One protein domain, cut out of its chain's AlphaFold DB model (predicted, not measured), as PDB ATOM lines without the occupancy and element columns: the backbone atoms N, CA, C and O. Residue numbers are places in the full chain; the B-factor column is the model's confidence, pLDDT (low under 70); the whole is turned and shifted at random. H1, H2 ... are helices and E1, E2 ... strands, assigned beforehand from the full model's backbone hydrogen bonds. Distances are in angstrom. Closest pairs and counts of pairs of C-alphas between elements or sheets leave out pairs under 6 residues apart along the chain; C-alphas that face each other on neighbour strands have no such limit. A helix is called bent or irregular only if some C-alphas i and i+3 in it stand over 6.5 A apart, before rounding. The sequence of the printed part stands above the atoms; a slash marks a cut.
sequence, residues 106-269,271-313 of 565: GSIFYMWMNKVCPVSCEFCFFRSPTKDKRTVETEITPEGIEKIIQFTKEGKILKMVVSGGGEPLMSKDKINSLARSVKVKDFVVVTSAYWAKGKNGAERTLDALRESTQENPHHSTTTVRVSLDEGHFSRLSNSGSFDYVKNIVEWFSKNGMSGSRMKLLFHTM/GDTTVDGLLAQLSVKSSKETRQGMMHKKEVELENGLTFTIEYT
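This is residues 106 to 269 and 271 to 313 of the 565 residues of the protein "Radical SAM core domain-containing protein" of Candidatus Uhrbacteria bacterium (UniProt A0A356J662). One twisted sheet of eight strands forms a wall, with H2, H3 and H5 side by side over one face, running along the strands. H1 sits beside H2 near the E1 edge, H6 only grazes the sheet, and small H4 lies off it. The 207 printed residues hold six named helices and eight named strands, in the order E1 H1 E2 H2 E3 H3 E4 H4 H5 E5 H6 E6 E7 E8. The mixed sheet runs E1 E2 E3 E4 E5 E8 E7 E6; the class is mixed, and the whole is compact, with a radius of gyration of the C-alphas of 16.7 A and spans of 45 by 39 by 38 A.

Find C-alpha 107 at (30.173, 44.624, 43.880), where E1, residues 107 to 112, begins. Look next for E2 at residues 157 to 163, E3 at 186 to 191, E4 at 221 to 227, and E5 at 262 to 269, 23.5 A long. E6, residues 284 to 292, spans 23.7 A and E7, 295 to 302, 22.9 A; E8, 307 to 313, ends at C-alpha 313 at (40.700, 48.325, 25.241). The helices are H1, 142 to 154, H2, 168 to 181, H3, 199 to 215 and 24.2 A long, H4, 230 to 236, H5, 243 to 255, and H6, 274 to 279. H2 is irregular: C-alphas 170 and 173 are 8.9 A apart.

Start at E3 and E4, parallel neighbours, with N 189 and O 223 at 2.9 A. E4 and E5 are parallel too, with N 226 and O 265 at 2.8 A. E1, H1, E2 make a strand-helix-strand unit, two parallel neighbour strands with a helix between, as do E2, H2, E3, then E3, H3, E4, then E4, H4 H5, E5; each crossover is right-handed. E6 E7 E8 form a meander, each strand the antiparallel neighbour of the one before, with N 290 and O 297 at 2.8 A in the hairpin E6 and E7, and N 310 and O 298 at 2.8 A in the hairpin E7 and E8. H2, H3 and H5 on one face make two layers with the sheet; H2's height over the sheet is 9.6 A. H2 and H3 touch at Arg 180 and Ser 212, their closest C-alphas at 4.5 A, at a shallow tilt of 22 degrees, the same way. Every O i to N i+4 pair is within hydrogen-bond range in H1, H3 and H6, against 7 of 10 in H2, 2 of 3 in H4 and 8 of 9 in H5.

The C-alphas farthest apart, of Glu 154 and Ser 239, are 48.3 A apart. Residue 270 is cut out, with 6.1 A between C-alphas 269 and 271. The link E1 to H1 is long, 29 residues. Mean pLDDT of the printed part is 90.3; residues 129 to 137, 256 to 259 and 294 are under 70.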
ATOM      1  N   GLY A 106      26.578  47.336  45.445       94.62
ATOM      2  CA  GLY A 106      26.788  46.396  44.356       94.62
ATOM      3  C   GLY A 106      28.273  46.229  44.019       94.62
ATOM      4  O   GLY A 106      28.958  47.214  43.772       94.62
ATOM      5  N   SER A 107      28.753  44.988  44.008       96.12
ATOM      6  CA  SER A 107      30.173  44.624  43.880       96.12
ATOM      7  C   SER A 107      30.470  43.871  42.576       96.12
ATOM      8  O   SER A 107      29.563  43.280  41.976       96.12
ATOM      9  N   ILE A 108      31.735  43.843  42.136       96.31
ATOM     10  CA  ILE A 108      32.190  43.012  41.006       96.31
ATOM     11  C   ILE A 108      33.073  41.878  41.521       96.31
ATOM     12  O   ILE A 108      33.925  42.080  42.374       96.31
ATOM     13  N   PHE A 109      32.901  40.675  40.977       96.62
ATOM     14  CA  PHE A 109      33.708  39.510  41.322       96.62
ATOM     15  C   PHE A 109      34.488  38.999  40.110       96.62
ATOM     16  O   PHE A 109      33.897  38.472  39.165       96.62
ATOM     17  N   TYR A 110      35.812  39.122  40.132       95.06
ATOM     18  CA  TYR A 110      36.711  38.525  39.149       95.06
ATOM     19  C   TYR A 110      37.227  37.178  39.648       95.06
ATOM     20  O   TYR A 110      37.642  37.034  40.795       95.06
ATOM     21  N   MET A 111      37.229  36.187  38.764       93.44
ATOM     22  CA  MET A 111      37.661  34.832  39.079       93.44
ATOM     23  C   MET A 111      38.620  34.314  38.019       93.44
ATOM     24  O   MET A 111      38.303  34.343  36.829       93.44
ATOM     25  N   TRP A 112      39.749  33.770  38.458       91.06
ATOM     26  CA  TRP A 112      40.627  32.954  37.635       91.06
ATOM     27  C   TRP A 112      40.299  31.485  37.854       91.06
ATOM     28  O   TRP A 112      40.594  30.920  38.904       91.06
ATOM     29  N   MET A 113      39.653  30.869  36.868       88.94
ATOM     30  CA  MET A 113      39.145  29.502  37.014       88.94
ATOM     31  C   MET A 113      40.263  28.462  37.016       88.94
ATOM     32  O   MET A 113      40.250  27.522  37.811       88.94
ATOM     33  N   ASN A 114      41.204  28.609  36.086       87.12
ATOM     34  CA  ASN A 114      42.286  27.665  35.858       87.12
ATOM     35  C   ASN A 114      43.514  28.376  35.264       87.12
ATOM     36  O   ASN A 114      43.440  29.532  34.861       87.12
ATOM     37  N   LYS A 115      44.647  27.675  35.211       83.56
ATOM     38  CA  LYS A 115      45.901  28.158  34.600       83.56
ATOM     39  C   LYS A 115      46.164  27.627  33.189       83.56
ATOM     40  O   LYS A 115      47.218  27.897  32.629       83.56
ATOM     41  N   VAL A 116      45.286  26.799  32.629       84.06
ATOM     42  CA  VAL A 116      45.597  26.020  31.420       84.06
ATOM     43  C   VAL A 116      44.959  26.674  30.204       84.06
ATOM     44  O   VAL A 116      43.738  26.781  30.131       84.06
ATOM     45  N   CYS A 117      45.770  27.068  29.220       87.44
ATOM     46  CA  CYS A 117      45.272  27.594  27.948       87.44
ATOM     47  C   CYS A 117      45.910  26.847  26.770       87.44
ATOM     48  O   CYS A 117      47.128  26.905  26.598       87.44
ATOM     49  N   PRO A 118      45.117  26.195  25.901       87.06
ATOM     50  CA  PRO A 118      45.654  25.469  24.751       87.06
ATOM     51  C   PRO A 118      46.126  26.385  23.608       87.06
ATOM     52  O   PRO A 118      46.756  25.908  22.665       87.06
ATOM     53  N   VAL A 119      45.827  27.691  23.646       86.94
ATOM     54  CA  VAL A 119      46.156  28.617  22.545       86.94
ATOM     55  C   VAL A 119      47.636  28.979  22.509       86.94
ATOM     56  O   VAL A 119      48.208  29.089  21.427       86.94
ATOM     57  N   SER A 120      48.280  29.071  23.677       81.00
ATOM     58  CA  SER A 120      49.726  29.328  23.788       81.00
ATOM     59  C   SER A 120      50.164  30.651  23.137       81.00
ATOM     60  O   SER A 120      51.180  30.710  22.447       81.00
ATOM     61  N   CYS A 121      49.362  31.701  23.309       79.38
ATOM     62  CA  CYS A 121      49.632  33.040  22.793       79.38
ATOM     63  C   CYS A 121      50.962  33.604  23.330       79.38
ATOM     64  O   CYS A 121      51.153  33.656  24.542       79.38
ATOM     65  N   GLU A 122      51.844  34.083  22.446       75.88
ATOM     66  CA  GLU A 122      53.163  34.629  22.825       75.88
ATOM     67  C   GLU A 122      53.061  35.930  23.624       75.88
ATOM     68  O   GLU A 122      53.785  36.130  24.595       75.88
ATOM     69  N   PHE A 123      52.104  36.779  23.256       74.75
ATOM     70  CA  PHE A 123      51.817  38.048  23.926       74.75
ATOM     71  C   PHE A 123      51.062  37.874  25.254       74.75
ATOM     72  O   PHE A 123      50.875  38.839  25.994       74.75
ATOM     73  N   CYS A 124      50.557  36.670  25.555       77.81
ATOM     74  CA  CYS A 124      49.763  36.463  26.755       77.81
ATOM     75  C   CYS A 124      50.671  36.492  27.977       77.81
ATOM     76  O   CYS A 124      51.478  35.585  28.187       77.81
ATOM     77  N   PHE A 125      50.469  37.500  28.822       74.69
ATOM     78  CA  PHE A 125      51.211  37.657  30.064       74.69
ATOM     79  C   PHE A 125      51.220  36.377  30.922       74.69
ATOM     80  O   PHE A 125      52.240  36.028  31.502       74.69
ATOM     81  N   PHE A 126      50.112  35.630  30.955       73.62
ATOM     82  CA  PHE A 126      50.012  34.415  31.762       73.62
ATOM     83  C   PHE A 126      50.915  33.273  31.296       73.62
ATOM     84  O   PHE A 126      51.082  32.345  32.077       73.62
ATOM     85  N   ARG A 127      51.421  33.296  30.045       72.88
ATOM     86  CA  ARG A 127      52.142  32.199  29.357       72.88
ATOM     87  C   ARG A 127      51.684  30.807  29.811       72.88
ATOM     88  O   ARG A 127      52.484  29.947  30.191       72.88
ATOM     89  N   SER A 128      50.367  30.638  29.824       70.50
ATOM     90  CA  SER A 128      49.667  29.523  30.445       70.50
ATOM     91  C   SER A 128      50.206  28.178  29.957       70.50
ATOM     92  O   SER A 128      50.383  28.010  28.744       70.50
ATOM     93  N   PRO A 129      50.435  27.193  30.844       68.62
ATOM     94  CA  PRO A 129      50.794  25.851  30.419       68.62
ATOM     95  C   PRO A 129      49.756  25.279  29.449       68.62
ATOM     96  O   PRO A 129      48.543  25.434  29.612       68.62
ATOM     97  N   THR A 130      50.267  24.583  28.438       67.81
ATOM     98  CA  THR A 130      49.483  24.045  27.317       67.81
ATOM     99  C   THR A 130      49.059  22.595  27.540       67.81
ATOM    100  O   THR A 130      48.170  22.097  26.851       67.81
ATOM    101  N   LYS A 131      49.697  21.903  28.498       59.34
ATOM    102  CA  LYS A 131      49.471  20.486  28.811       59.34
ATOM    103  C   LYS A 131      48.694  20.300  30.117       59.34
ATOM    104  O   LYS A 131      48.963  20.966  31.113       59.34
ATOM    105  N   ASP A 132      47.786  19.324  30.093       53.69
ATOM    106  CA  ASP A 132      46.925  18.887  31.198       53.69
ATOM    107  C   ASP A 132      47.726  18.280  32.361       53.69
ATOM    108  O   ASP A 132      47.838  17.065  32.515       53.69
ATOM    109  N   LYS A 133      48.217  19.126  33.260       53.59
ATOM    110  CA  LYS A 133      48.252  18.748  34.675       53.59
ATOM    111  C   LYS A 133      47.214  19.579  35.404       53.59
ATOM    112  O   LYS A 133      47.561  20.439  36.199       53.59
ATOM    113  N   ARG A 134      45.937  19.331  35.085       57.84
ATOM    114  CA  ARG A 134      44.816  19.860  35.870       57.84
ATOM    115  C   ARG A 134      44.818  19.170  37.223       57.84
ATOM    116  O   ARG A 134      44.240  18.102  37.401       57.84
ATOM    117  N   THR A 135      45.562  19.744  38.147       60.62
ATOM    118  CA  THR A 135      45.583  19.363  39.553       60.62
ATOM    119  C   THR A 135      44.751  20.360  40.353       60.62
ATOM    120  O   THR A 135      44.426  21.448  39.867       60.62
ATOM    121  N   VAL A 136      44.468  20.022  41.612       57.66
ATOM    122  CA  VAL A 136      43.864  20.940  42.597       57.66
ATOM    123  C   VAL A 136      44.656  22.247  42.783       57.66
ATOM    124  O   VAL A 136      44.124  23.211  43.310       57.66
ATOM    125  N   GLU A 137      45.908  22.301  42.323       63.75
ATOM    126  CA  GLU A 137      46.797  23.471  42.412       63.75
ATOM    127  C   GLU A 137      46.705  24.387  41.175       63.75
ATOM    128  O   GLU A 137      47.325  25.449  41.115       63.75
ATOM    129  N   THR A 138      45.947  23.973  40.155       73.56
ATOM    130  CA  THR A 138      45.883  24.651  38.846       73.56
ATOM    131  C   THR A 138      44.473  25.043  38.424       73.56
ATOM    132  O   THR A 138      44.310  25.695  37.390       73.56
ATOM    133  N   GLU A 139      43.463  24.650  39.200       86.12
ATOM    134  CA  GLU A 139      42.051  24.842  38.893       86.12
ATOM    135  C   GLU A 139      41.193  24.764  40.164       86.12
ATOM    136  O   GLU A 139      41.397  23.893  41.010       86.12
ATOM    137  N   ILE A 140      40.161  25.609  40.242       88.56
ATOM    138  CA  ILE A 140      39.192  25.589  41.345       88.56
ATOM    139  C   ILE A 140      38.471  24.247  41.405       88.56
ATOM    140  O   ILE A 140      37.955  23.752  40.404       88.56
ATOM    141  N   THR A 141      38.400  23.645  42.587       91.19
ATOM    142  CA  THR A 141      37.737  22.353  42.801       91.19
ATOM    143  C   THR A 141      36.206  22.483  42.742       91.19
ATOM    144  O   THR A 141      35.680  23.588  42.866       91.19
ATOM    145  N   PRO A 142      35.452  21.378  42.582       93.31
ATOM    146  CA  PRO A 142      33.991  21.411  42.680       93.31
ATOM    147  C   PRO A 142      33.475  22.010  43.997       93.31
ATOM    148  O   PRO A 142      32.537  22.795  43.971       93.31
ATOM    149  N   GLU A 143      34.126  21.718  45.129       94.88
ATOM    150  CA  GLU A 143      33.804  22.358  46.411       94.88
ATOM    151  C   GLU A 143      33.973  23.880  46.328       94.88
ATOM    152  O   GLU A 143      33.095  24.627  46.754       94.88
ATOM    153  N   GLY A 144      35.068  24.347  45.725       94.50
ATOM    154  CA  GLY A 144      35.316  25.774  45.539       94.50
ATOM    155  C   GLY A 144      34.245  26.454  44.681       94.50
ATOM    156  O   GLY A 144      33.857  27.579  44.976       94.50
ATOM    157  N   ILE A 145      33.697  25.764  43.673       96.81
ATOM    158  CA  ILE A 145      32.559  26.272  42.888       96.81
ATOM    159  C   ILE A 145      31.326  26.480  43.768       96.81
ATOM    160  O   ILE A 145      30.716  27.546  43.699       96.81
ATOM    161  N   GLU A 146      30.991  25.523  44.633       97.62
ATOM    162  CA  GLU A 146      29.866  25.671  45.567       97.62
ATOM    163  C   GLU A 146      30.090  26.824  46.552       97.62
ATOM    164  O   GLU A 146      29.182  27.620  46.804       97.62
ATOM    165  N   LYS A 147      31.320  26.981  47.057       97.06
ATOM    166  CA  LYS A 147      31.698  28.108  47.922       97.06
ATOM    167  C   LYS A 147      31.563  29.451  47.207       97.06
ATOM    168  O   LYS A 147      31.051  30.396  47.794       97.06
ATOM    169  N   ILE A 148      31.941  29.536  45.933       97.06
ATOM    170  CA  ILE A 148      31.772  30.751  45.122       97.06
ATOM    171  C   ILE A 148      30.295  31.046  44.868       97.06
ATOM    172  O   ILE A 148      29.863  32.189  44.999       97.06
ATOM    173  N   ILE A 149      29.494  30.032  44.536       97.62
ATOM    174  CA  ILE A 149      28.043  30.195  44.388       97.62
ATOM    175  C   ILE A 149      27.463  30.774  45.680       97.62
ATOM    176  O   ILE A 149      26.713  31.750  45.627       97.62
ATOM    177  N   GLN A 150      27.849  30.223  46.831       97.06
ATOM    178  CA  GLN A 150      27.423  30.721  48.133       97.06
ATOM    179  C   GLN A 150      27.898  32.160  48.391       97.06
ATOM    180  O   GLN A 150      27.086  33.001  48.769       97.06
ATOM    181  N   PHE A 151      29.152  32.478  48.063       96.19
ATOM    182  CA  PHE A 151      29.700  33.834  48.142       96.19
ATOM    183  C   PHE A 151      28.844  34.839  47.351       96.19
ATOM    184  O   PHE A 151      28.509  35.904  47.862       96.19
ATOM    185  N   THR A 152      28.403  34.494  46.131       96.44
ATOM    186  CA  THR A 152      27.515  35.374  45.340       96.44
ATOM    187  C   THR A 152      26.104  35.511  45.915       96.44
ATOM    188  O   THR A 152      25.423  36.491  45.629       96.44
ATOM    189  N   LYS A 153      25.632  34.539  46.707       94.88
ATOM    190  CA  LYS A 153      24.307  34.589  47.345       94.88
ATOM    191  C   LYS A 153      24.306  35.480  48.582       94.88
ATOM    192  O   LYS A 153      23.307  36.165  48.820       94.88
ATOM    193  N   GLU A 154      25.400  35.432  49.339       93.94
ATOM    194  CA  GLU A 154      25.644  36.220  50.551       93.94
ATOM    195  C   GLU A 154      25.994  37.674  50.221       93.94
ATOM    196  O   GLU A 154      25.452  38.592  50.836       93.94
ATOM    197  N   GLY A 155      26.852  37.887  49.222       90.75
ATOM    198  CA  GLY A 155      27.248  39.213  48.762       90.75
ATOM    199  C   GLY A 155      26.257  39.849  47.785       90.75
ATOM    200  O   GLY A 155      25.519  39.175  47.067       90.75
ATOM    201  N   LYS A 156      26.274  41.182  47.688       92.69
ATOM    202  CA  LYS A 156      25.553  41.922  46.635       92.69
ATOM    203  C   LYS A 156      26.418  42.008  45.374       92.69
ATOM    204  O   LYS A 156      26.883  43.078  44.990       92.69
ATOM    205  N   ILE A 157      26.656  40.872  44.722       96.19
ATOM    206  CA  ILE A 157      27.484  40.819  43.511       96.19
ATOM    207  C   ILE A 157      26.639  41.191  42.286       96.19
ATOM    208  O   ILE A 157      25.716  40.475  41.900       96.19
ATOM    209  N   LEU A 158      26.952  42.317  41.644       96.12
ATOM    210  CA  LEU A 158      26.273  42.752  40.420       96.12
ATOM    211  C   LEU A 158      26.776  41.984  39.205       96.12
ATOM    212  O   LEU A 158      25.985  41.536  38.373       96.12
ATOM    213  N   LYS A 159      28.096  41.838  39.103       97.44
ATOM    214  CA  LYS A 159      28.755  41.249  37.944       97.44
ATOM    215  C   LYS A 159      29.804  40.253  38.396       97.44
ATOM    216  O   LYS A 159      30.650  40.583  39.220       97.44
ATOM    217  N   MET A 160      29.781  39.066  37.808       98.00
ATOM    218  CA  MET A 160      30.844  38.080  37.963       98.00
ATOM    219  C   MET A 160      31.545  37.884  36.623       98.00
ATOM    220  O   MET A 160      30.887  37.696  35.603       98.00
ATOM    221  N   VAL A 161      32.873  37.933  36.619       97.50
ATOM    222  CA  VAL A 161      33.708  37.747  35.431       97.50
ATOM    223  C   VAL A 161      34.626  36.558  35.663       97.50
ATOM    224  O   VAL A 161      35.555  36.626  36.465       97.50
ATOM    225  N   VAL A 162      34.384  35.473  34.935       96.75
ATOM    226  CA  VAL A 162      35.255  34.297  34.924       96.75
ATOM    227  C   VAL A 162      36.226  34.424  33.760       96.75
ATOM    228  O   VAL A 162      35.821  34.482  32.599       96.75
ATOM    229  N   SER A 163      37.509  34.520  34.086       89.25
ATOM    230  CA  SER A 163      38.610  34.805  33.165       89.25
ATOM    231  C   SER A 163      39.886  34.101  33.655       89.25
ATOM    232  O   SER A 163      39.798  33.149  34.427       89.25
ATOM    233  N   GLY A 164      41.041  34.615  33.217       70.00
ATOM    234  CA  GLY A 164      42.327  34.629  33.916       70.00
ATOM    235  C   GLY A 164      43.085  33.310  33.973       70.00
ATOM    236  O   GLY A 164      42.495  32.249  34.142       70.00
ATOM    237  N   GLY A 165      44.413  33.392  33.840       72.56
ATOM    238  CA  GLY A 165      45.348  32.271  33.968       72.56
ATOM    239  C   GLY A 165      45.288  31.216  32.860       72.56
ATOM    240  O   GLY A 165      46.330  30.649  32.549       72.56
ATOM    241  N   GLY A 166      44.129  30.959  32.250       86.31
ATOM    242  CA  GLY A 166      43.887  29.890  31.283       86.31
ATOM    243  C   GLY A 166      42.643  30.118  30.409       86.31
ATOM    244  O   GLY A 166      42.191  31.249  30.252       86.31
ATOM    245  N   GLU A 167      42.091  29.050  29.826       92.44
ATOM    246  CA  GLU A 167      40.828  29.053  29.066       92.44
ATOM    247  C   GLU A 167      39.696  28.500  29.959       92.44
ATOM    248  O   GLU A 167      39.641  27.287  30.201       92.44
ATOM    249  N   PRO A 168      38.778  29.348  30.471       93.62
ATOM    250  CA  PRO A 168      37.721  28.920  31.390       93.62
ATOM    251  C   PRO A 168      36.832  27.799  30.847       93.62
ATOM    252  O   PRO A 168      36.438  26.907  31.599       93.62
ATOM    253  N   LEU A 169      36.555  27.779  29.539       93.88
ATOM    254  CA  LEU A 169      35.723  26.748  28.910       93.88
ATOM    255  C   LEU A 169      36.466  25.428  28.654       93.88
ATOM    256  O   LEU A 169      35.895  24.499  28.078       93.88
ATOM    257  N   MET A 170      37.697  25.279  29.156       88.88
ATOM    258  CA  MET A 170      38.276  23.959  29.424       88.88
ATOM    259  C   MET A 170      37.563  23.258  30.590       88.88
ATOM    260  O   MET A 170      37.524  22.027  30.622       88.88
ATOM    261  N   SER A 171      36.946  24.019  31.496       90.81
ATOM    262  CA  SER A 171      36.254  23.563  32.709       90.81
ATOM    263  C   SER A 171      34.729  23.689  32.577       90.81
ATOM    264  O   SER A 171      34.059  24.240  33.450       90.81
ATOM    265  N   LYS A 172      34.170  23.202  31.459       93.25
ATOM    266  CA  LYS A 172      32.767  23.439  31.051       93.25
ATOM    267  C   LYS A 172      31.748  23.133  32.143       93.25
ATOM    268  O   LYS A 172      30.877  23.958  32.385       93.25
ATOM    269  N   ASP A 173      31.889  22.007  32.835       94.75
ATOM    270  CA  ASP A 173      30.943  21.595  33.879       94.75
ATOM    271  C   ASP A 173      30.896  22.596  35.042       94.75
ATOM    272  O   ASP A 173      29.824  22.915  35.554       94.75
ATOM    273  N   LYS A 174      32.049  23.167  35.411       95.62
ATOM    274  CA  LYS A 174      32.149  24.196  36.456       95.62
ATOM    275  C   LYS A 174      31.546  25.520  35.995       95.62
ATOM    276  O   LYS A 174      30.809  26.146  36.750       95.62
ATOM    277  N   ILE A 175      31.805  25.922  34.747       97.50
ATOM    278  CA  ILE A 175      31.198  27.123  34.152       97.50
ATOM    279  C   ILE A 175      29.677  26.989  34.073       97.50
ATOM    280  O   ILE A 175      28.967  27.926  34.423       97.50
ATOM    281  N   ASN A 176      29.179  25.822  33.670       98.25
ATOM    282  CA  ASN A 176      27.752  25.523  33.629       98.25
ATOM    283  C   ASN A 176      27.132  25.534  35.036       98.25
ATOM    284  O   ASN A 176      26.079  26.139  35.222       98.25
ATOM    285  N   SER A 177      27.802  24.960  36.045       98.25
ATOM    286  CA  SER A 177      27.347  25.038  37.443       98.25
ATOM    287  C   SER A 177      27.215  26.490  37.919       98.25
ATOM    288  O   SER A 177      26.166  26.883  38.438       98.25
ATOM    289  N   LEU A 178      28.236  27.316  37.654       98.31
ATOM    290  CA  LEU A 178      28.193  28.747  37.954       98.31
ATOM    291  C   LEU A 178      27.032  29.423  37.224       98.31
ATOM    292  O   LEU A 178      26.168  29.995  37.882       98.31
ATOM    293  N   ALA A 179      26.947  29.299  35.896       98.06
ATOM    294  CA  ALA A 179      25.888  29.905  35.086       98.06
ATOM    295  C   ALA A 179      24.479  29.543  35.585       98.06
ATOM    296  O   ALA A 179      23.594  30.398  35.565       98.06
ATOM    297  N   ARG A 180      24.293  28.312  36.081       98.31
ATOM    298  CA  ARG A 180      23.040  27.809  36.657       98.31
ATOM    299  C   ARG A 180      22.703  28.392  38.026       98.31
ATOM    300  O   ARG A 180      21.529  28.475  38.357       98.31
ATOM    301  N   SER A 181      23.682  28.776  38.839       98.25
ATOM    302  CA  SER A 181      23.436  28.937  40.281       98.25
ATOM    303  C   SER A 181      23.891  30.255  40.895       98.25
ATOM    304  O   SER A 181      23.449  30.576  42.002       98.25
ATOM    305  N   VAL A 182      24.757  31.023  40.231       97.88
ATOM    306  CA  VAL A 182      25.225  32.302  40.782       97.88
ATOM    307  C   VAL A 182      24.088  33.317  40.870       97.88
ATOM    308  O   VAL A 182      23.228  33.393  39.988       97.88
ATOM    309  N   LYS A 183      24.101  34.128  41.928       97.69
ATOM    310  CA  LYS A 183      23.149  35.224  42.131       97.69
ATOM    311  C   LYS A 183      23.799  36.542  41.720       97.69
ATOM    312  O   LYS A 183      24.259  37.309  42.556       97.69
ATOM    313  N   VAL A 184      23.843  36.792  40.414       97.56
ATOM    314  CA  VAL A 184      24.388  38.036  39.840       97.56
ATOM    315  C   VAL A 184      23.479  38.579  38.748       97.56
ATOM    316  O   VAL A 184      22.677  37.840  38.178       97.56
ATOM    317  N   LYS A 185      23.610  39.861  38.407       96.00
ATOM    318  CA  LYS A 185      22.912  40.423  37.244       96.00
ATOM    319  C   LYS A 185      23.560  39.944  35.943       96.00
ATOM    320  O   LYS A 185      22.868  39.434  35.063       96.00
ATOM    321  N   ASP A 186      24.881  40.071  35.856       97.12
ATOM    322  CA  ASP A 186      25.660  39.731  34.666       97.12
ATOM    323  C   ASP A 186      26.767  38.718  35.012       97.12
ATOM    324  O   ASP A 186      27.689  39.010  35.774       97.12
ATOM    325  N   PHE A 187      26.687  37.524  34.430       98.31
ATOM    326  CA  PHE A 187      27.721  36.493  34.477       98.31
ATOM    327  C   PHE A 187      28.501  36.523  33.161       98.31
ATOM    328  O   PHE A 187      27.941  36.292  32.094       98.31
ATOM    329  N   VAL A 188      29.788  36.846  33.198       98.38
ATOM    330  CA  VAL A 188      30.628  36.984  32.004       98.38
ATOM    331  C   VAL A 188      31.652  35.864  31.972       98.38
ATOM    332  O   VAL A 188      32.450  35.732  32.895       98.38
ATOM    333  N   VAL A 189      31.671  35.103  30.880       97.88
ATOM    334  CA  VAL A 189      32.690  34.085  30.612       97.88
ATOM    335  C   VAL A 189      33.619  34.624  29.534       97.88
ATOM    336  O   VAL A 189      33.197  34.832  28.395       97.88
ATOM    337  N   VAL A 190      34.874  34.876  29.902       96.94
ATOM    338  CA  VAL A 190      35.932  35.274  28.967       96.94
ATOM    339  C   VAL A 190      36.521  34.017  28.335       96.94
ATOM    340  O   VAL A 190      36.815  33.058  29.037       96.94
ATOM    341  N   THR A 191      36.670  34.004  27.015       96.25
ATOM    342  CA  THR A 191      37.086  32.817  26.255       96.25
ATOM    343  C   THR A 191      37.932  33.214  25.050       96.25
ATOM    344  O   THR A 191      37.665  34.218  24.391       96.25
ATOM    345  N   SER A 192      38.915  32.385  24.711       93.69
ATOM    346  CA  SER A 192      39.688  32.469  23.471       93.69
ATOM    347  C   SER A 192      38.933  31.879  22.272       93.69
ATOM    348  O   SER A 192      39.411  31.933  21.145       93.69
ATOM    349  N   ALA A 193      37.804  31.208  22.525       95.56
ATOM    350  CA  ALA A 193      37.014  30.456  21.546       95.56
ATOM    351  C   ALA A 193      37.733  29.227  20.949       95.56
ATOM    352  O   ALA A 193      37.314  28.694  19.921       95.56
ATOM    353  N   TYR A 194      38.762  28.696  21.621       93.38
ATOM    354  CA  TYR A 194      39.482  27.498  21.165       93.38
ATOM    355  C   TYR A 194      38.557  26.286  20.928       93.38
ATOM    356  O   TYR A 194      38.677  25.574  19.931       93.38
ATOM    357  N   TRP A 195      37.585  26.070  21.815       93.94
ATOM    358  CA  TRP A 195      36.600  24.979  21.743       93.94
ATOM    359  C   TRP A 195      35.624  25.102  20.560       93.94
ATOM    360  O   TRP A 195      34.933  24.132  20.240       93.94
ATOM    361  N   ALA A 196      35.570  26.268  19.912       95.50
ATOM    362  CA  ALA A 196      34.681  26.555  18.794       95.50
ATOM    363  C   ALA A 196      35.343  26.362  17.419       95.50
ATOM    364  O   ALA A 196      34.686  26.583  16.402       95.50
ATOM    365  N   LYS A 197      36.601  25.883  17.351       93.00
ATOM    366  CA  LYS A 197      37.287  25.557  16.079       93.00
ATOM    367  C   LYS A 197      36.458  24.661  15.152       93.00
ATOM    368  O   LYS A 197      36.519  24.812  13.938       93.00
ATOM    369  N   GLY A 198      35.683  23.740  15.722       93.44
ATOM    370  CA  GLY A 198      34.709  22.936  14.992       93.44
ATOM    371  C   GLY A 198      33.281  23.295  15.388       93.44
ATOM    372  O   GLY A 198      32.985  23.457  16.573       93.44
ATOM    373  N   LYS A 199      32.375  23.311  14.407       94.69
ATOM    374  CA  LYS A 199      30.952  23.623  14.595       94.69
ATOM    375  C   LYS A 199      30.285  22.793  15.696       94.69
ATOM    376  O   LYS A 199      29.707  23.356  16.615       94.69
ATOM    377  N   ASN A 200      30.476  21.472  15.697       95.75
ATOM    378  CA  ASN A 200      29.925  20.588  16.736       95.75
ATOM    379  C   ASN A 200      30.493  20.877  18.140       95.75
ATOM    380  O   ASN A 200      29.870  20.559  19.150       95.75
ATOM    381  N   GLY A 201      31.721  21.395  18.227       95.12
ATOM    382  CA  GLY A 201      32.313  21.837  19.491       95.12
ATOM    383  C   GLY A 201      31.662  23.125  19.986       95.12
ATOM    384  O   GLY A 201      31.346  23.230  21.174       95.12
ATOM    385  N   ALA A 202      31.404  24.051  19.057       96.38
ATOM    386  CA  ALA A 202      30.727  25.305  19.331       96.38
ATOM    387  C   ALA A 202      29.286  25.081  19.821       96.38
ATOM    388  O   ALA A 202      28.946  25.494  20.928       96.38
ATOM    389  N   GLU A 203      28.484  24.354  19.036       96.38
ATOM    390  CA  GLU A 203      27.067  24.082  19.315       96.38
ATOM    391  C   GLU A 203      26.897  23.388  20.674       96.38
ATOM    392  O   GLU A 203      26.241  23.934  21.556       96.38
ATOM    393  N   ARG A 204      27.610  22.277  20.921       96.44
ATOM    394  CA  ARG A 204      27.531  21.552  22.208       96.44
ATOM    395  C   ARG A 204      27.865  22.419  23.421       96.44
ATOM    396  O   ARG A 204      27.260  22.257  24.474       96.44
ATOM    397  N   THR A 205      28.865  23.291  23.302       96.88
ATOM    398  CA  THR A 205      29.307  24.124  24.432       96.88
ATOM    399  C   THR A 205      28.301  25.238  24.711       96.88
ATOM    400  O   THR A 205      27.961  25.475  25.866       96.88
ATOM    401  N   LEU A 206      27.804  25.899  23.662       96.69
ATOM    402  CA  LEU A 206      26.847  26.997  23.794       96.69
ATOM    403  C   LEU A 206      25.449  26.509  24.180       96.69
ATOM    404  O   LEU A 206      24.795  27.171  24.978       96.69
ATOM    405  N   ASP A 207      25.014  25.343  23.698       96.06
ATOM    406  CA  ASP A 207      23.733  24.749  24.090       96.06
ATOM    407  C   ASP A 207      23.703  24.407  25.584       96.06
ATOM    408  O   ASP A 207      22.765  24.803  26.274       96.06
ATOM    409  N   ALA A 208      24.755  23.764  26.102       96.94
ATOM    410  CA  ALA A 208      24.861  23.443  27.527       96.94
ATOM    411  C   ALA A 208      24.922  24.707  28.407       96.94
ATOM    412  O   ALA A 208      24.306  24.770  29.477       96.94
ATOM    413  N   LEU A 209      25.633  25.743  27.944       96.94
ATOM    414  CA  LEU A 209      25.697  27.024  28.643       96.94
ATOM    415  C   LEU A 209      24.348  27.755  28.617       96.94
ATOM    416  O   LEU A 209      23.962  28.364  29.616       96.94
ATOM    417  N   ARG A 210      23.615  27.681  27.499       95.88
ATOM    418  CA  ARG A 210      22.265  28.241  27.363       95.88
ATOM    419  C   ARG A 210      21.290  27.576  28.318       95.88
ATOM    420  O   ARG A 210      20.588  28.294  29.021       95.88
ATOM    421  N   GLU A 211      21.266  26.246  28.346       95.56
ATOM    422  CA  GLU A 211      20.425  25.461  29.253       95.56
ATOM    423  C   GLU A 211      20.704  25.851  30.706       95.56
ATOM    424  O   GLU A 211      19.809  26.324  31.403       95.56
ATOM    425  N   SER A 212      21.977  25.819  31.113       97.31
ATOM    426  CA  SER A 212      22.396  26.220  32.462       97.31
ATOM    427  C   SER A 212      21.972  27.654  32.788       97.31
ATOM    428  O   SER A 212      21.424  27.931  33.850       97.31
ATOM    429  N   THR A 213      22.166  28.580  31.846       96.50
ATOM    430  CA  THR A 213      21.744  29.973  32.013       96.50
ATOM    431  C   THR A 213      20.233  30.066  32.217       96.50
ATOM    432  O   THR A 213      19.799  30.788  33.107       96.50
ATOM    433  N   GLN A 214      19.430  29.350  31.424       94.44
ATOM    434  CA  GLN A 214      17.965  29.354  31.496       94.44
ATOM    435  C   GLN A 214      17.423  28.736  32.790       94.44
ATOM    436  O   GLN A 214      16.413  29.224  33.298       94.44
ATOM    437  N   GLU A 215      18.113  27.740  33.341       96.00
ATOM    438  CA  GLU A 215      17.790  27.105  34.624       96.00
ATOM    439  C   GLU A 215      18.072  28.005  35.835       96.00
ATOM    440  O   GLU A 215      17.554  27.746  36.920       96.00
ATOM    441  N   ASN A 216      18.861  29.074  35.671       97.31
ATOM    442  CA  ASN A 216      19.230  29.921  36.799       97.31
ATOM    443  C   ASN A 216      18.016  30.666  37.387       97.31
ATOM    444  O   ASN A 216      17.436  31.503  36.679       97.31
ATOM    445  N   PRO A 217      17.663  30.432  38.673       96.38
ATOM    446  CA  PRO A 217      16.469  30.996  39.310       96.38
ATOM    447  C   PRO A 217      16.583  32.499  39.594       96.38
ATOM    448  O   PRO A 217      15.590  33.156  39.892       96.38
ATOM    449  N   HIS A 218      17.789  33.062  39.514       95.62
ATOM    450  CA  HIS A 218      18.060  34.482  39.730       95.62
ATOM    451  C   HIS A 218      18.023  35.300  38.438       95.62
ATOM    452  O   HIS A 218      18.292  36.498  38.462       95.62
ATOM    453  N   HIS A 219      17.674  34.672  37.311       94.44
ATOM    454  CA  HIS A 219      17.543  35.329  36.013       94.44
ATOM    455  C   HIS A 219      18.814  36.057  35.532       94.44
ATOM    456  O   HIS A 219      18.728  36.998  34.743       94.44
ATOM    457  N   SER A 220      19.997  35.591  35.948       95.62
ATOM    458  CA  SER A 220      21.286  36.121  35.494       95.62
ATOM    459  C   SER A 220      21.404  36.099  33.969       95.62
ATOM    460  O   SER A 220      20.969  35.148  33.311       95.62
ATOM    461  N   THR A 221      22.002  37.147  33.405       96.38
ATOM    462  CA  THR A 221      22.379  37.181  31.989       96.38
ATOM    463  C   THR A 221      23.795  36.646  31.822       96.38
ATOM    464  O   THR A 221      24.717  37.156  32.454       96.38
ATOM    465  N   THR A 222      23.987  35.675  30.933       97.44
ATOM    466  CA  THR A 222      25.303  35.114  30.608       97.44
ATOM    467  C   THR A 222      25.882  35.780  29.363       97.44
ATOM    468  O   THR A 222      25.334  35.669  28.271       97.44
ATOM    469  N   THR A 223      27.021  36.453  29.492       97.50
ATOM    470  CA  THR A 223      27.754  37.039  28.363       97.50
ATOM    471  C   THR A 223      28.945  36.165  28.003       97.50
ATOM    472  O   THR A 223      29.841  35.963  28.821       97.50
ATOM    473  N   VAL A 224      28.985  35.687  26.762       97.50
ATOM    474  CA  VAL A 224      30.160  35.040  26.177       97.50
ATOM    475  C   VAL A 224      31.041  36.140  25.586       97.50
ATOM    476  O   VAL A 224      30.717  36.701  24.538       97.50
ATOM    477  N   ARG A 225      32.129  36.481  26.286       97.62
ATOM    478  CA  ARG A 225      33.118  37.477  25.854       97.62
ATOM    479  C   ARG A 225      34.278  36.775  25.153       97.62
ATOM    480  O   ARG A 225      35.082  36.116  25.805       97.62
ATOM    481  N   VAL A 226      34.371  36.932  23.839       97.25
ATOM    482  CA  VAL A 226      35.414  36.329  23.006       97.25
ATOM    483  C   VAL A 226      36.559  37.320  22.812       97.25
ATOM    484  O   VAL A 226      36.345  38.401  22.261       97.25
ATOM    485  N   SER A 227      37.764  36.947  23.243       94.56
ATOM    486  CA  SER A 227      38.988  37.685  22.911       94.56
ATOM    487  C   SER A 227      39.321  37.476  21.435       94.56
ATOM    488  O   SER A 227      39.489  36.340  20.994       94.56
ATOM    489  N   LEU A 228      39.376  38.567  20.673       94.50
ATOM    490  CA  LEU A 228      39.614  38.565  19.235       94.50
ATOM    491  C   LEU A 228      40.674  39.611  18.887       94.50
ATOM    492  O   LEU A 228      40.358  40.763  18.607       94.50
ATOM    493  N   ASP A 229      41.925  39.182  18.920       92.06
ATOM    494  CA  ASP A 229      43.109  39.969  18.576       92.06
ATOM    495  C   ASP A 229      44.021  39.164  17.638       92.06
ATOM    496  O   ASP A 229      43.811  37.961  17.420       92.06
ATOM    497  N   GLU A 230      45.027  39.829  17.077       90.88
ATOM    498  CA  GLU A 230      45.952  39.254  16.096       90.88
ATOM    499  C   GLU A 230      46.655  38.008  16.643       90.88
ATOM    500  O   GLU A 230      46.851  37.007  15.945       90.88
ATOM    501  N   GLY A 231      47.007  38.024  17.926       88.62
ATOM    502  CA  GLY A 231      47.719  36.921  18.537       88.62
ATOM    503  C   GLY A 231      46.834  35.687  18.757       88.62
ATOM    504  O   GLY A 231      47.286  34.565  18.523       88.62
ATOM    505  N   HIS A 232      45.559  35.849  19.120       90.81
ATOM    506  CA  HIS A 232      44.600  34.740  19.102       90.81
ATOM    507  C   HIS A 232      44.351  34.249  17.674       90.81
ATOM    508  O   HIS A 232      44.360  33.042  17.420       90.81
ATOM    509  N   PHE A 233      44.158  35.167  16.727       92.69
ATOM    510  CA  PHE A 233      43.879  34.832  15.336       92.69
ATOM    511  C   PHE A 233      45.021  34.044  14.685       92.69
ATOM    512  O   PHE A 233      44.767  33.008  14.066       92.69
ATOM    513  N   SER A 234      46.274  34.452  14.886       90.31
ATOM    514  CA  SER A 234      47.454  33.759  14.349       90.31
ATOM    515  C   SER A 234      47.597  32.320  14.865       90.31
ATOM    516  O   SER A 234      48.113  31.456  14.158       90.31
ATOM    517  N   ARG A 235      47.097  32.028  16.075       89.56
ATOM    518  CA  ARG A 235      47.146  30.691  16.698       89.56
ATOM    519  C   ARG A 235      45.910  29.831  16.430       89.56
ATOM    520  O   ARG A 235      45.984  28.598  16.468       89.56
ATOM    521  N   LEU A 236      44.751  30.452  16.229       90.69
ATOM    522  CA  LEU A 236      43.471  29.749  16.122       90.69
ATOM    523  C   LEU A 236      42.960  29.607  14.697       90.69
ATOM    524  O   LEU A 236      42.230  28.646  14.437       90.69
ATOM    525  N   SER A 237      43.325  30.524  13.801       87.94
ATOM    526  CA  SER A 237      42.897  30.462  12.409       87.94
ATOM    527  C   SER A 237      43.513  29.252  11.707       87.94
ATOM    528  O   SER A 237      44.697  28.947  11.843       87.94
ATOM    529  N   ASN A 238      42.691  28.551  10.930       77.38
ATOM    530  CA  ASN A 238      43.174  27.577   9.961       77.38
ATOM    531  C   ASN A 238      43.200  28.290   8.608       77.38
ATOM    532  O   ASN A 238      42.154  28.727   8.131       77.38
ATOM    533  N   SER A 239      44.386  28.455   8.016       75.25
ATOM    534  CA  SER A 239      44.554  29.107   6.704       75.25
ATOM    535  C   SER A 239      43.963  30.529   6.622       75.25
ATOM    536  O   SER A 239      43.437  30.918   5.584       75.25
ATOM    537  N   GLY A 240      44.019  31.299   7.718       78.62
ATOM    538  CA  GLY A 240      43.483  32.667   7.779       78.62
ATOM    539  C   GLY A 240      41.956  32.762   7.917       78.62
ATOM    540  O   GLY A 240      41.394  33.847   7.780       78.62
ATOM    541  N   SER A 241      41.268  31.648   8.184       87.25
ATOM    542  CA  SER A 241      39.817  31.631   8.391       87.25
ATOM    543  C   SER A 241      39.411  32.010   9.822       87.25
ATOM    544  O   SER A 241      40.052  31.613  10.799       87.25
ATOM    545  N   PHE A 242      38.273  32.700   9.947       94.38
ATOM    546  CA  PHE A 242      37.613  33.014  11.219       94.38
ATOM    547  C   PHE A 242      36.620  31.929  11.672       94.38
ATOM    548  O   PHE A 242      35.749  32.213  12.492       94.38
ATOM    549  N   ASP A 243      36.716  30.691  11.170       93.50
ATOM    550  CA  ASP A 243      35.728  29.627  11.440       93.50
ATOM    551  C   ASP A 243      35.411  29.440  12.929       93.50
ATOM    552  O   ASP A 243      34.248  29.289  13.296       93.50
ATOM    553  N   TYR A 244      36.418  29.521  13.805       94.38
ATOM    554  CA  TYR A 244      36.225  29.384  15.251       94.38
ATOM    555  C   TYR A 244      35.294  30.457  15.842       94.38
ATOM    556  O   TYR A 244      34.485  30.157  16.718       94.38
ATOM    557  N   VAL A 245      35.344  31.687  15.322       96.31
ATOM    558  CA  VAL A 245      34.431  32.771  15.709       96.31
ATOM    559  C   VAL A 245      33.112  32.681  14.949       96.31
ATOM    560  O   VAL A 245      32.046  32.846  15.541       96.31
ATOM    561  N   LYS A 246      33.155  32.379  13.647       96.00
ATOM    562  CA  LYS A 246      31.955  32.257  12.810       96.00
ATOM    563  C   LYS A 246      31.009  31.184  13.331       96.00
ATOM    564  O   LYS A 246      29.813  31.430  13.377       96.00
ATOM    565  N   ASN A 247      31.524  30.056  13.820       96.62
ATOM    566  CA  ASN A 247      30.708  29.017  14.451       96.62
ATOM    567  C   ASN A 247      29.911  29.552  15.658       96.62
ATOM    568  O   ASN A 247      28.762  29.159  15.860       96.62
ATOM    569  N   ILE A 248      30.485  30.477  16.439       96.81
ATOM    570  CA  ILE A 248      29.802  31.138  17.562       96.81
ATOM    571  C   ILE A 248      28.730  32.098  17.033       96.81
ATOM    572  O   ILE A 248      27.574  32.015  17.447       96.81
ATOM    573  N   VAL A 249      29.087  32.971  16.085       96.38
ATOM    574  CA  VAL A 249      28.157  33.936  15.465       96.38
ATOM    575  C   VAL A 249      26.969  33.222  14.811       96.38
ATOM    576  O   VAL A 249      25.821  33.636  14.983       96.38
ATOM    577  N   GLU A 250      27.217  32.119  14.105       95.12
ATOM    578  CA  GLU A 250      26.186  31.279  13.494       95.12
ATOM    579  C   GLU A 250      25.257  30.651  14.533       95.12
ATOM    580  O   GLU A 250      24.046  30.605  14.316       95.12
ATOM    581  N   TRP A 251      25.796  30.161  15.653       95.88
ATOM    582  CA  TRP A 251      24.971  29.608  16.723       95.88
ATOM    583  C   TRP A 251      24.053  30.683  17.315       95.88
ATOM    584  O   TRP A 251      22.849  30.447  17.417       95.88
ATOM    585  N   PHE A 252      24.580  31.876  17.616       95.25
ATOM    586  CA  PHE A 252      23.779  33.004  18.112       95.25
ATOM    587  C   PHE A 252      22.732  33.467  17.092       95.25
ATOM    588  O   PHE A 252      21.598  33.774  17.459       95.25
ATOM    589  N   SER A 253      23.078  33.448  15.804       92.81
ATOM    590  CA  SER A 253      22.158  33.781  14.713       92.81
ATOM    591  C   SER A 253      20.975  32.812  14.630       92.81
ATOM    592  O   SER A 253      19.846  33.240  14.418       92.81
ATOM    593  N   LYS A 254      21.217  31.505  14.804       91.00
ATOM    594  CA  LYS A 254      20.176  30.464  14.708       91.00
ATOM    595  C   LYS A 254      19.304  30.379  15.951       91.00
ATOM    596  O   LYS A 254      18.111  30.120  15.848       91.00
ATOM    597  N   ASN A 255      19.912  30.542  17.121       86.81
ATOM    598  CA  ASN A 255      19.255  30.288  18.400       86.81
ATOM    599  C   ASN A 255      18.599  31.531  19.007       86.81
ATOM    600  O   ASN A 255      17.919  31.404  20.022       86.81
ATOM    601  N   GLY A 256      18.758  32.687  18.350       65.44
ATOM    602  CA  GLY A 256      18.094  33.942  18.670       65.44
ATOM    603  C   GLY A 256      18.604  34.590  19.959       65.44
ATOM    604  O   GLY A 256      18.656  33.977  21.018       65.44
ATOM    605  N   MET A 257      18.914  35.885  19.890       64.94
ATOM    606  CA  MET A 257      19.166  36.699  21.088       64.94
ATOM    607  C   MET A 257      17.863  37.044  21.826       64.94
ATOM    608  O   MET A 257      17.862  37.208  23.044       64.94
ATOM    609  N   SER A 258      16.742  37.143  21.098       57.81
ATOM    610  CA  SER A 258      15.445  37.576  21.634       57.81
ATOM    611  C   SER A 258      14.857  36.526  22.581       57.81
ATOM    612  O   SER A 258      14.536  35.415  22.170       57.81
ATOM    613  N   GLY A 259      14.755  36.868  23.867       63.53
ATOM    614  CA  GLY A 259      14.292  35.967  24.929       63.53
ATOM    615  C   GLY A 259      15.377  35.050  25.508       63.53
ATOM    616  O   GLY A 259      15.173  34.466  26.572       63.53
ATOM    617  N   SER A 260      16.552  34.960  24.874       74.00
ATOM    618  CA  SER A 260      17.706  34.294  25.475       74.00
ATOM    619  C   SER A 260      18.331  35.222  26.521       74.00
ATOM    620  O   SER A 260      18.586  36.396  26.259       74.00
ATOM    621  N   ARG A 261      18.623  34.706  27.717       91.81
ATOM    622  CA  ARG A 261      19.442  35.418  28.714       91.81
ATOM    623  C   ARG A 261      20.935  35.332  28.372       91.81
ATOM    624  O   ARG A 261      21.767  35.326  29.271       91.81
ATOM    625  N   MET A 262      21.277  35.228  27.087       94.38
ATOM    626  CA  MET A 262      22.649  35.138  26.606       94.38
ATOM    627  C   MET A 262      23.022  36.345  25.753       94.38
ATOM    628  O   MET A 262      22.198  36.883  25.019       94.38
ATOM    629  N   LYS A 263      24.287  36.758  25.844       94.94
ATOM    630  CA  LYS A 263      24.864  37.840  25.043       94.94
ATOM    631  C   LYS A 263      26.190  37.414  24.428       94.94
ATOM    632  O   LYS A 263      26.953  36.677  25.052       94.94
ATOM    633  N   LEU A 264      26.473  37.932  23.238       96.06
ATOM    634  CA  LEU A 264      27.773  37.827  22.585       96.06
ATOM    635  C   LEU A 264      28.496  39.171  22.669       96.06
ATOM    636  O   LEU A 264      27.917  40.216  22.364       96.06
ATOM    637  N   LEU A 265      29.765  39.124  23.060       96.88
ATOM    638  CA  LEU A 265      30.639  40.285  23.095       96.88
ATOM    639  C   LEU A 265      32.008  39.910  22.532       96.88
ATOM    640  O   LEU A 265      32.595  38.913  22.946       96.88
ATOM    641  N   PHE A 266      32.526  40.712  21.612       97.50
ATOM    642  CA  PHE A 266      33.913  40.623  21.174       97.50
ATOM    643  C   PHE A 266      34.749  41.632  21.938       97.50
ATOM    644  O   PHE A 266      34.295  42.737  22.227       97.50
ATOM    645  N   HIS A 267      35.971  41.249  22.273       95.38
ATOM    646  CA  HIS A 267      36.911  42.120  22.949       95.38
ATOM    647  C   HIS A 267      38.243  42.112  22.215       95.38
ATOM    648  O   HIS A 267      38.791  41.043  21.958       95.38
ATOM    649  N   THR A 268      38.749  43.295  21.891       93.75
ATOM    650  CA  THR A 268      39.991  43.479  21.140       93.75
ATOM    651  C   THR A 268      40.782  44.675  21.671       93.75
ATOM    652  O   THR A 268      40.326  45.386  22.572       93.75
ATOM    653  N   MET A 269      41.976  44.891  21.125       90.38
ATOM    654  CA  MET A 269      42.849  46.002  21.495       90.38
ATOM    655  C   MET A 269      42.630  47.205  20.570       90.38
ATOM    656  O   MET A 269      42.340  47.052  19.384       90.38
ATOM    657  N   GLY A 271      43.677  49.698  17.948       88.44
ATOM    658  CA  GLY A 271      44.628  49.573  16.839       88.44
ATOM    659  C   GLY A 271      44.733  48.174  16.218       88.44
ATOM    660  O   GLY A 271      45.351  48.045  15.165       88.44
ATOM    661  N   ASP A 272      44.109  47.152  16.810       91.12
ATOM    662  CA  ASP A 272      44.036  45.810  16.225       91.12
ATOM    663  C   ASP A 272      42.947  45.742  15.137       91.12
ATOM    664  O   ASP A 272      41.794  46.125  15.356       91.12
ATOM    665  N   THR A 273      43.309  45.254  13.949       93.25
ATOM    666  CA  THR A 273      42.432  45.191  12.764       93.25
ATOM    667  C   THR A 273      41.795  43.813  12.554       93.25
ATOM    668  O   THR A 273      41.018  43.611  11.620       93.25
ATOM    669  N   THR A 274      42.062  42.845  13.435       94.44
ATOM    670  CA  THR A 274      41.553  41.466  13.349       94.44
ATOM    671  C   THR A 274      40.027  41.426  13.302       94.44
ATOM    672  O   THR A 274      39.436  40.647  12.549       94.44
ATOM    673  N   VAL A 275      39.369  42.298  14.070       94.50
ATOM    674  CA  VAL A 275      37.906  42.403  14.073       94.50
ATOM    675  C   VAL A 275      37.373  42.884  12.722       94.50
ATOM    676  O   VAL A 275      36.340  42.388  12.278       94.50
ATOM    677  N   ASP A 276      38.073  43.783  12.032       94.12
ATOM    678  CA  ASP A 276      37.657  44.248  10.704       94.12
ATOM    679  C   ASP A 276      37.702  43.102   9.686       94.12
ATOM    680  O   ASP A 276      36.790  42.958   8.869       94.12
ATOM    681  N   GLY A 277      38.704  42.222   9.800       94.12
ATOM    682  CA  GLY A 277      38.796  40.987   9.021       94.12
ATOM    683  C   GLY A 277      37.611  40.041   9.245       94.12
ATOM    684  O   GLY A 277      37.081  39.488   8.280       94.12
ATOM    685  N   LEU A 278      37.149  39.891  10.493       95.12
ATOM    686  CA  LEU A 278      35.929  39.138  10.798       95.12
ATOM    687  C   LEU A 278      34.697  39.814  10.185       95.12
ATOM    688  O   LEU A 278      33.905  39.148   9.520       95.12
ATOM    689  N   LEU A 279      34.519  41.119  10.414       95.69
ATOM    690  CA  LEU A 279      33.343  41.862   9.957       95.69
ATOM    691  C   LEU A 279      33.205  41.841   8.432       95.69
ATOM    692  O   LEU A 279      32.090  41.718   7.937       95.69
ATOM    693  N   ALA A 280      34.317  41.872   7.692       94.38
ATOM    694  CA  ALA A 280      34.323  41.741   6.235       94.38
ATOM    695  C   ALA A 280      33.789  40.384   5.733       94.38
ATOM    696  O   ALA A 280      33.385  40.270   4.578       94.38
ATOM    697  N   GLN A 281      33.779  39.352   6.584       92.94
ATOM    698  CA  GLN A 281      33.246  38.020   6.273       92.94
ATOM    699  C   GLN A 281      31.816  37.802   6.784       92.94
ATOM    700  O   GLN A 281      31.262  36.713   6.605       92.94
ATOM    701  N   LEU A 282      31.224  38.802   7.439       93.88
ATOM    702  CA  LEU A 282      29.859  38.767   7.951       93.88
ATOM    703  C   LEU A 282      28.966  39.709   7.134       93.88
ATOM    704  O   LEU A 282      29.395  40.774   6.698       93.88
ATOM    705  N   SER A 283      27.692  39.350   6.970       94.25
ATOM    706  CA  SER A 283      26.687  40.225   6.351       94.25
ATOM    707  C   SER A 283      26.258  41.323   7.330       94.25
ATOM    708  O   SER A 283      25.211  41.220   7.973       94.25
ATOM    709  N   VAL A 284      27.100  42.343   7.514       96.50
ATOM    710  CA  VAL A 284      26.831  43.480   8.408       96.50
ATOM    711  C   VAL A 284      25.804  44.416   7.772       96.50
ATOM    712  O   VAL A 284      26.029  44.958   6.695       96.50
ATOM    713  N   LYS A 285      24.691  44.642   8.472       96.31
ATOM    714  CA  LYS A 285      23.633  45.581   8.081       96.31
ATOM    715  C   LYS A 285      23.923  46.993   8.579       96.31
ATOM    716  O   LYS A 285      23.746  47.960   7.845       96.31
ATOM    717  N   SER A 286      24.322  47.123   9.843       96.31
ATOM    718  CA  SER A 286      24.644  48.414  10.445       96.31
ATOM    719  C   SER A 286      25.719  48.266  11.517       96.31
ATOM    720  O   SER A 286      25.896  47.202  12.114       96.31
ATOM    721  N   SER A 287      26.466  49.341  11.763       95.44
ATOM    722  CA  SER A 287      27.338  49.423  12.928       95.44
ATOM    723  C   SER A 287      27.385  50.841  13.469       95.44
ATOM    724  O   SER A 287      27.445  51.791  12.687       95.44
ATOM    725  N   LYS A 288      27.399  50.981  14.792       95.75
ATOM    726  CA  LYS A 288      27.496  52.263  15.483       95.75
ATOM    727  C   LYS A 288      28.660  52.237  16.454       95.75
ATOM    728  O   LYS A 288      28.697  51.433  17.381       95.75
ATOM    729  N   GLU A 289      29.584  53.160  16.260       94.00
ATOM    730  CA  GLU A 289      30.731  53.333  17.137       94.00
ATOM    731  C   GLU A 289      30.444  54.404  18.188       94.00
ATOM    732  O   GLU A 289      29.733  55.380  17.943       94.00
ATOM    733  N   THR A 290      30.939  54.199  19.402       91.69
ATOM    734  CA  THR A 290      30.813  55.140  20.511       91.69
ATOM    735  C   THR A 290      32.136  55.198  21.251       91.69
ATOM    736  O   THR A 290      32.662  54.165  21.670       91.69
ATOM    737  N   ARG A 291      32.650  56.418  21.428       87.06
ATOM    738  CA  ARG A 291      33.862  56.697  22.194       87.06
ATOM    739  C   ARG A 291      33.567  57.748  23.259       87.06
ATOM    740  O   ARG A 291      33.093  58.833  22.929       87.06
ATOM    741  N   GLN A 292      33.809  57.414  24.520       75.62
ATOM    742  CA  GLN A 292      33.628  58.312  25.660       75.62
ATOM    743  C   GLN A 292      34.726  58.040  26.696       75.62
ATOM    744  O   GLN A 292      34.702  57.007  27.365       75.62
ATOM    745  N   GLY A 293      35.699  58.952  26.807       74.31
ATOM    746  CA  GLY A 293      36.936  58.707  27.566       74.31
ATOM    747  C   GLY A 293      37.639  57.439  27.072       74.31
ATOM    748  O   GLY A 293      37.618  57.142  25.875       74.31
ATOM    749  N   MET A 294      38.155  56.633  28.000       69.31
ATOM    750  CA  MET A 294      38.686  55.292  27.712       69.31
ATOM    751  C   MET A 294      37.643  54.240  27.262       69.31
ATOM    752  O   MET A 294      38.017  53.084  27.048       69.31
ATOM    753  N   MET A 295      36.340  54.542  27.196       76.69
ATOM    754  CA  MET A 295      35.341  53.592  26.691       76.69
ATOM    755  C   MET A 295      35.257  53.695  25.172       76.69
ATOM    756  O   MET A 295      34.772  54.692  24.640       76.69
ATOM    757  N   HIS A 296      35.657  52.636  24.478       89.94
ATOM    758  CA  HIS A 296      35.526  52.521  23.032       89.94
ATOM    759  C   HIS A 296      34.764  51.239  22.700       89.94
ATOM    760  O   HIS A 296      35.201  50.133  23.016       89.94
ATOM    761  N   LYS A 297      33.578  51.390  22.108       94.44
ATOM    762  CA  LYS A 297      32.727  50.264  21.716       94.44
ATOM    763  C   LYS A 297      32.125  50.456  20.331       94.44
ATOM    764  O   LYS A 297      31.832  51.580  19.922       94.44
ATOM    765  N   LYS A 298      31.868  49.347  19.645       96.00
ATOM    766  CA  LYS A 298      31.158  49.288  18.365       96.00
ATOM    767  C   LYS A 298      30.020  48.283  18.465       96.00
ATOM    768  O   LYS A 298      30.237  47.101  18.708       96.00
ATOM    769  N   GLU A 299      28.798  48.761  18.315       96.81
ATOM    770  CA  GLU A 299      27.594  47.934  18.236       96.81
ATOM    771  C   GLU A 299      27.395  47.527  16.775       96.81
ATOM    772  O   GLU A 299      27.449  48.381  15.892       96.81
ATOM    773  N   VAL A 300      27.210  46.235  16.506       97.00
ATOM    774  CA  VAL A 300      27.079  45.672  15.154       97.00
ATOM    775  C   VAL A 300      25.751  44.937  15.042       97.00
ATOM    776  O   VAL A 300      25.400  44.162  15.929       97.00
ATOM    777  N   GLU A 301      25.040  45.160  13.941       96.06
ATOM    778  CA  GLU A 301      23.830  44.443  13.546       96.06
ATOM    779  C   GLU A 301      24.086  43.719  12.220       96.06
ATOM    780  O   GLU A 301      24.539  44.325  11.245       96.06
ATOM    781  N   LEU A 302      23.782  42.425  12.169       95.81
ATOM    782  CA  LEU A 302      23.841  41.625  10.947       95.81
ATOM    783  C   LEU A 302      22.501  41.652  10.194       95.81
ATOM    784  O   LEU A 302      21.453  41.936  10.769       95.81
ATOM    785  N   GLU A 303      22.507  41.295   8.908       94.50
ATOM    786  CA  GLU A 303      21.291  41.223   8.076       94.50
ATOM    787  C   GLU A 303      20.230  40.260   8.623       94.50
ATOM    788  O   GLU A 303      19.034  40.482   8.447       94.50
ATOM    789  N   ASN A 304      20.655  39.216   9.335       91.12
ATOM    790  CA  ASN A 304      19.763  38.261   9.990       91.12
ATOM    791  C   ASN A 304      19.193  38.763  11.335       91.12
ATOM    792  O   ASN A 304      18.493  38.016  12.017       91.12
ATOM    793  N   GLY A 305      19.500  40.004  11.728       91.31
ATOM    794  CA  GLY A 305      19.015  40.650  12.947       91.31
ATOM    795  C   GLY A 305      19.833  40.365  14.209       91.31
ATOM    796  O   GLY A 305      19.495  40.895  15.267       91.31
ATOM    797  N   LEU A 306      20.902  39.559  14.145       93.12
ATOM    798  CA  LEU A 306      21.806  39.374  15.283       93.12
ATOM    799  C   LEU A 306      22.521  40.691  15.611       93.12
ATOM    800  O   LEU A 306      23.134  41.297  14.732       93.12
ATOM    801  N   THR A 307      22.509  41.078  16.887       93.94
ATOM    802  CA  THR A 307      23.290  42.203  17.403       93.94
ATOM    803  C   THR A 307      24.344  41.744  18.404       93.94
ATOM    804  O   THR A 307      24.095  40.870  19.238       93.94
ATOM    805  N   PHE A 308      25.531  42.339  18.329       95.12
ATOM    806  CA  PHE A 308      26.603  42.131  19.301       95.12
ATOM    807  C   PHE A 308      27.444  43.398  19.469       95.12
ATOM    808  O   PHE A 308      27.399  44.319  18.651       95.12
ATOM    809  N   THR A 309      28.217  43.447  20.550       96.25
ATOM    810  CA  THR A 309      29.122  44.562  20.851       96.25
ATOM    811  C   THR A 309      30.567  44.118  20.691       96.25
ATOM    812  O   THR A 309      30.931  43.016  21.095       96.25
ATOM    813  N   ILE A 310      31.388  44.993  20.125       97.19
ATOM    814  CA  ILE A 310      32.844  44.920  20.159       97.19
ATOM    815  C   ILE A 310      33.320  45.974  21.158       97.19
ATOM    816  O   ILE A 310      32.982  47.148  21.018       97.19
ATOM    817  N   GLU A 311      34.080  45.560  22.163       95.81
ATOM    818  CA  GLU A 311      34.783  46.446  23.090       95.81
ATOM    819  C   GLU A 311      36.259  46.529  22.707       95.81
ATOM    820  O   GLU A 311      36.920  45.501  22.552       95.81
ATOM    821  N   TYR A 312      36.773  47.751  22.610       92.50
ATOM    822  CA  TYR A 312      38.181  48.034  22.384       92.50
ATOM    823  C   TYR A 312      38.801  48.490  23.703       92.50
ATOM    824  O   TYR A 312      38.257  49.354  24.400       92.50
ATOM    825  N   THR A 313      39.930  47.896  24.073       86.38
ATOM    826  CA  THR A 313      40.700  48.325  25.241       86.38
ATOM    827  C   THR A 313      42.088  48.784  24.839       86.38
ATOM    828  O   THR A 313      42.694  48.255  23.912       86.38
TER     829      THR A 313